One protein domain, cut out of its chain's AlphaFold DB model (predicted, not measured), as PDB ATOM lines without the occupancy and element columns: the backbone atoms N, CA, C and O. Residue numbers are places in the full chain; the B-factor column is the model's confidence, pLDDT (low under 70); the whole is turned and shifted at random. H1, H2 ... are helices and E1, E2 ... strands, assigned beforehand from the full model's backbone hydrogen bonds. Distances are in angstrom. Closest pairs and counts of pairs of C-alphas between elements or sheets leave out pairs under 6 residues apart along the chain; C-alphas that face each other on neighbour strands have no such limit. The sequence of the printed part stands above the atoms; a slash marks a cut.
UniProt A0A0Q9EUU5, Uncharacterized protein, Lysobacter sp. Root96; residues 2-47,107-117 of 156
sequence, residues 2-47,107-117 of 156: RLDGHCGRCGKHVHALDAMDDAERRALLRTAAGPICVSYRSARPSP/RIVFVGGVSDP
ATOM      1  N   ARG A   2     136.341 191.173 165.813       48.19
ATOM      2  CA  ARG A   2     135.536 191.965 164.879       48.19
ATOM      3  C   ARG A   2     136.393 193.148 164.446       48.19
ATOM      4  O   ARG A   2     136.896 193.867 165.299       48.19
ATOM      5  N   LEU A   3     136.642 193.220 163.144       64.81
ATOM      6  CA  LEU A   3     137.597 194.092 162.459       64.81
ATOM      7  C   LEU A   3     136.856 195.292 161.840       64.81
ATOM      8  O   LEU A   3     137.019 195.582 160.664       64.81
ATOM      9  N   ASP A   4     136.049 195.998 162.638       73.56
ATOM     10  CA  ASP A   4     135.438 197.289 162.262       73.56
ATOM     11  C   ASP A   4     136.373 198.446 162.694       73.56
ATOM     12  O   ASP A   4     135.976 199.399 163.369       73.56
ATOM     13  N   GLY A   5     137.679 198.288 162.450       85.00
ATOM     14  CA  GLY A   5     138.721 199.235 162.871       85.00
ATOM     15  C   GLY A   5     139.018 199.291 164.378       85.00
ATOM     16  O   GLY A   5     139.851 200.089 164.785       85.00
ATOM     17  N   HIS A   6     138.393 198.462 165.227       92.19
ATOM     18  CA  HIS A   6     138.587 198.487 166.689       92.19
ATOM     19  C   HIS A   6     138.899 197.105 167.278       92.19
ATOM     20  O   HIS A   6     138.447 196.071 166.793       92.19
ATOM     21  N   CYS A   7     139.664 197.076 168.367       91.75
ATOM     22  CA  CYS A   7     140.052 195.848 169.048       91.75
ATOM     23  C   CYS A   7     138.995 195.451 170.083       91.75
ATOM     24  O   CYS A   7     138.764 196.163 171.056       91.75
ATOM     25  N   GLY A   8     138.419 194.256 169.941       89.44
ATOM     26  CA  GLY A   8     137.387 193.751 170.856       89.44
ATOM     27  C   GLY A   8     137.840 193.482 172.300       89.44
ATOM     28  O   GLY A   8     137.002 193.160 173.131       89.44
ATOM     29  N   ARG A   9     139.143 193.585 172.608       89.38
ATOM     30  CA  ARG A   9     139.684 193.437 173.974       89.38
ATOM     31  C   ARG A   9     139.962 194.787 174.636       89.38
ATOM     32  O   ARG A   9     139.561 194.993 175.772       89.38
ATOM     33  N   CYS A  10     140.678 195.673 173.938       90.38
ATOM     34  CA  CYS A  10     141.114 196.972 174.466       90.38
ATOM     35  C   CYS A  10     140.104 198.103 174.166       90.38
ATOM     36  O   CYS A  10     140.216 199.178 174.745       90.38
ATOM     37  N   GLY A  11     139.165 197.899 173.231       91.69
ATOM     38  CA  GLY A  11     138.224 198.912 172.734       91.69
ATOM     39  C   GLY A  11     138.855 200.002 171.855       91.69
ATOM     40  O   GLY A  11     138.138 200.810 171.277       91.69
ATOM     41  N   LYS A  12     140.187 200.036 171.738       92.62
ATOM     42  CA  LYS A  12     140.927 201.047 170.970       92.62
ATOM     43  C   LYS A  12     140.905 200.754 169.473       92.62
ATOM     44  O   LYS A  12     140.722 199.605 169.065       92.62
ATOM     45  N   HIS A  13     141.160 201.792 168.680       94.00
ATOM     46  CA  HIS A  13     141.360 201.680 167.240       94.00
ATOM     47  C   HIS A  13     142.554 200.764 166.912       94.00
ATOM     48  O   HIS A  13     143.559 200.766 167.628       94.00
ATOM     49  N   VAL A  14     142.426 199.968 165.849       95.31
ATOM     50  CA  VAL A  14     143.466 199.067 165.345       95.31
ATOM     51  C   VAL A  14     144.112 199.698 164.122       95.31
ATOM     52  O   VAL A  14     143.454 199.918 163.110       95.31
ATOM     53  N   HIS A  15     145.408 199.980 164.210       94.62
ATOM     54  CA  HIS A  15     146.174 200.512 163.085       94.62
ATOM     55  C   HIS A  15     146.696 199.370 162.206       94.62
ATOM     56  O   HIS A  15     147.442 198.519 162.690       94.62
ATOM     57  N   ALA A  16     146.307 199.356 160.929       93.62
ATOM     58  CA  ALA A  16     146.795 198.396 159.941       93.62
ATOM     59  C   ALA A  16     148.188 198.808 159.444       93.62
ATOM     60  O   ALA A  16     148.319 199.669 158.578       93.62
ATOM     61  N   LEU A  17     149.230 198.208 160.022       92.69
ATOM     62  CA  LEU A  17     150.628 198.499 159.699       92.69
ATOM     63  C   LEU A  17     150.998 198.064 158.276       92.69
ATOM     64  O   LEU A  17     151.887 198.650 157.675       92.69
ATOM     65  N   ASP A  18     150.310 197.058 157.739       90.31
ATOM     66  CA  ASP A  18     150.470 196.555 156.373       90.31
ATOM     67  C   ASP A  18     149.936 197.516 155.301       90.31
ATOM     68  O   ASP A  18     150.337 197.423 154.145       90.31
ATOM     69  N   ALA A  19     149.049 198.442 155.677       91.25
ATOM     70  CA  ALA A  19     148.524 199.475 154.785       91.25
ATOM     71  C   ALA A  19     149.325 200.789 154.842       91.25
ATOM     72  O   ALA A  19     148.985 201.724 154.123       91.25
ATOM     73  N   MET A  20     150.344 200.866 155.705       94.25
ATOM     74  CA  MET A  20     151.149 202.062 155.944       94.25
ATOM     75  C   MET A  20     152.557 201.899 155.377       94.25
ATOM     76  O   MET A  20     153.194 200.847 155.533       94.25
ATOM     77  N   ASP A  21     153.098 202.966 154.802       94.81
ATOM     78  CA  ASP A  21     154.520 202.991 154.468       94.81
ATOM     79  C   ASP A  21     155.399 203.082 155.737       94.81
ATOM     80  O   ASP A  21     154.920 203.214 156.870       94.81
ATOM     81  N   ASP A  22     156.716 202.945 155.578       91.00
ATOM     82  CA  ASP A  22     157.637 202.974 156.719       91.00
ATOM     83  C   ASP A  22     157.670 204.347 157.412       91.00
ATOM     84  O   ASP A  22     157.879 204.427 158.628       91.00
ATOM     85  N   ALA A  23     157.459 205.441 156.673       93.81
ATOM     86  CA  ALA A  23     157.456 206.788 157.230       93.81
ATOM     87  C   ALA A  23     156.211 207.017 158.099       93.81
ATOM     88  O   ALA A  23     156.336 207.507 159.226       93.81
ATOM     89  N   GLU A  24     155.042 206.593 157.623       95.88
ATOM     90  CA  GLU A  24     153.768 206.605 158.337       95.88
ATOM     91  C   GLU A  24     153.821 205.732 159.590       95.88
ATOM     92  O   GLU A  24     153.444 206.186 160.672       95.88
ATOM     93  N   ARG A  25     154.377 204.516 159.496       94.38
ATOM     94  CA  ARG A  25     154.563 203.636 160.663       94.38
ATOM     95  C   ARG A  25     155.452 204.280 161.723       94.38
ATOM     96  O   ARG A  25     155.105 204.287 162.905       94.38
ATOM     97  N   ARG A  26     156.577 204.878 161.318       92.50
ATOM     98  CA  ARG A  26     157.478 205.597 162.236       92.50
ATOM     99  C   ARG A  26     156.823 206.840 162.835       92.50
ATOM    100  O   ARG A  26     157.140 207.199 163.967       92.50
ATOM    101  N   ALA A  27     155.967 207.530 162.085       94.81
ATOM    102  CA  ALA A  27     155.226 208.685 162.578       94.81
ATOM    103  C   ALA A  27     154.151 208.269 163.593       94.81
ATOM    104  O   ALA A  27     154.035 208.899 164.644       94.81
ATOM    105  N   LEU A  28     153.425 207.179 163.331       94.62
ATOM    106  CA  LEU A  28     152.442 206.607 164.250       94.62
ATOM    107  C   LEU A  28     153.080 206.255 165.599       94.62
ATOM    108  O   LEU A  28     152.578 206.669 166.641       94.62
ATOM    109  N   LEU A  29     154.207 205.536 165.581       93.50
ATOM    110  CA  LEU A  29     154.904 205.140 166.808       93.50
ATOM    111  C   LEU A  29     155.424 206.354 167.588       93.50
ATOM    112  O   LEU A  29     155.185 206.450 168.787       93.50
ATOM    113  N   ARG A  30     156.034 207.335 166.905       93.44
ATOM    114  CA  ARG A  30     156.550 208.562 167.542       93.44
ATOM    115  C   ARG A  30     155.467 209.466 168.125       93.44
ATOM    116  O   ARG A  30     155.728 210.170 169.093       93.44
ATOM    117  N   THR A  31     154.273 209.487 167.543       95.06
ATOM    118  CA  THR A  31     153.178 210.361 168.004       95.06
ATOM    119  C   THR A  31     152.290 209.713 169.062       95.06
ATOM    120  O   THR A  31     151.584 210.418 169.784       95.06
ATOM    121  N   ALA A  32     152.322 208.388 169.195       94.75
ATOM    122  CA  ALA A  32     151.520 207.680 170.177       94.75
ATOM    123  C   ALA A  32     152.056 207.902 171.603       94.75
ATOM    124  O   ALA A  32     153.180 207.539 171.933       94.75
ATOM    125  N   ALA A  33     151.221 208.477 172.474       92.12
ATOM    126  CA  ALA A  33     151.558 208.763 173.874       92.12
ATOM    127  C   ALA A  33     151.198 207.620 174.849       92.12
ATOM    128  O   ALA A  33     151.223 207.801 176.063       92.12
ATOM    129  N   GLY A  34     150.790 206.455 174.342       93.00
ATOM    130  CA  GLY A  34     150.349 205.340 175.173       93.00
ATOM    131  C   GLY A  34     150.054 204.078 174.363       93.00
ATOM    132  O   GLY A  34     150.340 204.039 173.167       93.00
ATOM    133  N   PRO A  35     149.452 203.049 174.989       95.44
ATOM    134  CA  PRO A  35     149.336 201.748 174.356       95.44
ATOM    135  C   PRO A  35     148.431 201.797 173.126       95.44
ATOM    136  O   PRO A  35     147.274 202.226 173.230       95.44
ATOM    137  N   ILE A  36     148.928 201.295 171.998       95.88
ATOM    138  CA  ILE A  36     148.195 201.217 170.729       95.88
ATOM    139  C   ILE A  36     147.903 199.764 170.363       95.88
ATOM    140  O   ILE A  36     148.666 198.858 170.693       95.88
ATOM    141  N   CYS A  37     146.776 199.533 169.696       95.75
ATOM    142  CA  CYS A  37     146.406 198.227 169.162       95.75
ATOM    143  C   CYS A  37     146.744 198.260 167.645       95.75
ATOM    144  O   CYS A  37     146.376 199.200 166.941       95.75
ATOM    145  N   VAL A  38     147.516 197.293 167.149       94.75
ATOM    146  CA  VAL A  38     148.033 197.247 165.766       94.75
ATOM    147  C   VAL A  38     147.698 195.913 165.112       94.75
ATOM    148  O   VAL A  38     147.573 194.893 165.795       94.75
ATOM    149  N   SER A  39     147.566 195.908 163.790       93.69
ATOM    150  CA  SER A  39     147.461 194.688 162.998       93.69
ATOM    151  C   SER A  39     148.465 194.685 161.862       93.69
ATOM    152  O   SER A  39     148.747 195.729 161.283       93.69
ATOM    153  N   TYR A  40     148.971 193.508 161.526       91.56
ATOM    154  CA  TYR A  40     149.764 193.300 160.323       91.56
ATOM    155  C   TYR A  40     149.425 191.940 159.719       91.56
ATOM    156  O   TYR A  40     148.936 191.032 160.401       91.56
ATOM    157  N   ARG A  41     149.680 191.807 158.422       89.44
ATOM    158  CA  ARG A  41     149.555 190.545 157.696       89.44
ATOM    159  C   ARG A  41     150.938 189.950 157.528       89.44
ATOM    160  O   ARG A  41     151.842 190.649 157.080       89.44
ATOM    161  N   SER A  42     151.093 188.669 157.843       84.56
ATOM    162  CA  SER A  42     152.245 187.911 157.361       84.56
ATOM    163  C   SER A  42     151.797 187.005 156.222       84.56
ATOM    164  O   SER A  42     150.693 186.447 156.250       84.56
ATOM    165  N   ALA A  43     152.660 186.843 155.220       80.75
ATOM    166  CA  ALA A  43     152.511 185.734 154.294       80.75
ATOM    167  C   ALA A  43     152.620 184.443 155.111       80.75
ATOM    168  O   ALA A  43     153.552 184.279 155.908       80.75
ATOM    169  N   ARG A  44     151.655 183.535 154.962       73.69
ATOM    170  CA  ARG A  44     151.871 182.165 155.415       73.69
ATOM    171  C   ARG A  44     152.932 181.582 154.485       73.69
ATOM    172  O   ARG A  44     152.765 181.710 153.271       73.69
ATOM    173  N   PRO A  45     154.019 180.980 154.997       64.25
ATOM    174  CA  PRO A  45     154.921 180.237 154.134       64.25
ATOM    175  C   PRO A  45     154.082 179.170 153.437       64.25
ATOM    176  O   PRO A  45     153.564 178.261 154.090       64.25
ATOM    177  N   SER A  46     153.860 179.353 152.135       61.41
ATOM    178  CA  SER A  46     153.114 178.396 151.331       61.41
ATOM    179  C   SER A  46     153.877 177.078 151.416       61.41
ATOM    180  O   SER A  46     155.064 177.048 151.064       61.41
ATOM    181  N   PRO A  47     153.272 175.988 151.925       56.59
ATOM    182  CA  PRO A  47     153.866 174.688 151.728       56.59
ATOM    183  C   PRO A  47     153.849 174.487 150.221       56.59
ATOM    184  O   PRO A  47     152.776 174.353 149.635       56.59
ATOM    185  N   ARG A 107     146.666 184.741 154.085       75.06
ATOM    186  CA  ARG A 107     147.253 185.822 154.881       75.06
ATOM    187  C   ARG A 107     146.775 185.689 156.311       75.06
ATOM    188  O   ARG A 107     145.601 185.905 156.613       75.06
ATOM    189  N   ILE A 108     147.705 185.395 157.209       81.19
ATOM    190  CA  ILE A 108     147.415 185.374 158.637       81.19
ATOM    191  C   ILE A 108     147.468 186.821 159.133       81.19
ATOM    192  O   ILE A 108     148.493 187.497 159.021       81.19
ATOM    193  N   VAL A 109     146.337 187.314 159.645       85.81
ATOM    194  CA  VAL A 109     146.246 188.636 160.277       85.81
ATOM    195  C   VAL A 109     146.587 188.483 161.752       85.81
ATOM    196  O   VAL A 109     145.846 187.856 162.510       85.81
ATOM    197  N   PHE A 110     147.684 189.101 162.172       87.44
ATOM    198  CA  PHE A 110     148.057 189.202 163.575       87.44
ATOM    199  C   PHE A 110     147.532 190.521 164.127       87.44
ATOM    200  O   PHE A 110     147.680 191.566 163.497       87.44
ATOM    201  N   VAL A 111     146.920 190.478 165.312       90.62
ATOM    202  CA  VAL A 111     146.479 191.671 166.046       90.62
ATOM    203  C   VAL A 111     147.163 191.668 167.406       90.62
ATOM    204  O   VAL A 111     147.011 190.717 168.175       90.62
ATOM    205  N   GLY A 112     147.913 192.726 167.698       91.31
ATOM    206  CA  GLY A 112     148.720 192.862 168.908       91.31
ATOM    207  C   GLY A 112     148.585 194.241 169.546       91.31
ATOM    208  O   GLY A 112     148.044 195.171 168.952       91.31
ATOM    209  N   GLY A 113     149.054 194.362 170.786       92.94
ATOM    210  CA  GLY A 113     149.184 195.642 171.476       92.94
ATOM    211  C   GLY A 113     150.653 196.030 171.588       92.94
ATOM    212  O   GLY A 113     151.473 195.188 171.945       92.94
ATOM    213  N   VAL A 114     150.969 197.291 171.315       94.19
ATOM    214  CA  VAL A 114     152.266 197.894 171.635       94.19
ATOM    215  C   VAL A 114     152.069 198.687 172.918       94.19
ATOM    216  O   VAL A 114     151.313 199.659 172.925       94.19
ATOM    217  N   SER A 115     152.671 198.222 174.015       94.44
ATOM    218  CA  SER A 115     152.493 198.827 175.342       94.44
ATOM    219  C   SER A 115     153.172 200.188 175.448       94.44
ATOM    220  O   SER A 115     152.546 201.131 175.930       94.44
ATOM    221  N   ASP A 116     154.407 200.276 174.952       94.62
ATOM    222  CA  ASP A 116     155.178 201.510 174.852       94.62
ATOM    223  C   ASP A 116     155.671 201.693 173.403       94.62
ATOM    224  O   ASP A 116     156.567 200.973 172.960       94.62
ATOM    225  N   PRO A 117     155.035 202.578 172.616       93.44
ATOM    226  CA  PRO A 117     155.423 202.814 171.230       93.44
ATOM    227  C   PRO A 117     156.678 203.688 171.088       93.44
ATOM    228  O   PRO A 117     157.262 203.693 170.008       93.44
TER     229      PRO A 117
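What this domain is: This is residues 2 to 47 and 107 to 117 of the 156 residues of an uncharacterized protein of Lysobacter sp. Root96 (UniProt A0A0Q9EUU5). A long two-strand ribbon, E2 and E3, has the short strand E1 beside E2 near one end, where helix H1 only grazes the sheet. The printed part has 57 residues, in the order E1, H1, E2, E3; the mixed sheet runs E1, E2, E3. Helices and strands are mixed, and the whole is only just compact, close to loose: radius of gyration of the C-alphas 12.1 A, spans 41 by 27 by 18 A.

How they stand to each other: Look at E2, residues 36 to 43, and E3, residues 107 to 114: they are antiparallel at 155 degrees, with N 38 and O 112 2.8 A apart, within hydrogen-bond range. E1, residues 14 to 16, is parallel to E2 at 36 degrees, with N 39 and O 15 2.8 A apart. E1, H1, residues 22 to 31, and E2 form a strand-helix-strand unit, two parallel neighbour strands with a helix between, its crossover right-handed. H1 grazes the sheet with residues 25 to 29; every O i to N i+4 pair in it is within hydrogen-bond range.

Where its parts are: Find C-alpha 36 at (148.195, 201.217, 170.729); E2 runs 23.0 A from there. E3 spans 21.2 A to C-alpha 114 at (152.266, 197.894, 171.635), H1 14.2 A and E1 6.4 A.

The domain as a whole: The farthest C-alphas, Ala 33 and Pro 47, are 40.7 A apart. Residues 48 to 106 are cut out, leaving 13.3 A between C-alphas 47 and 107. Residues 2 to 3 and 45 to 47 have pLDDT under 70.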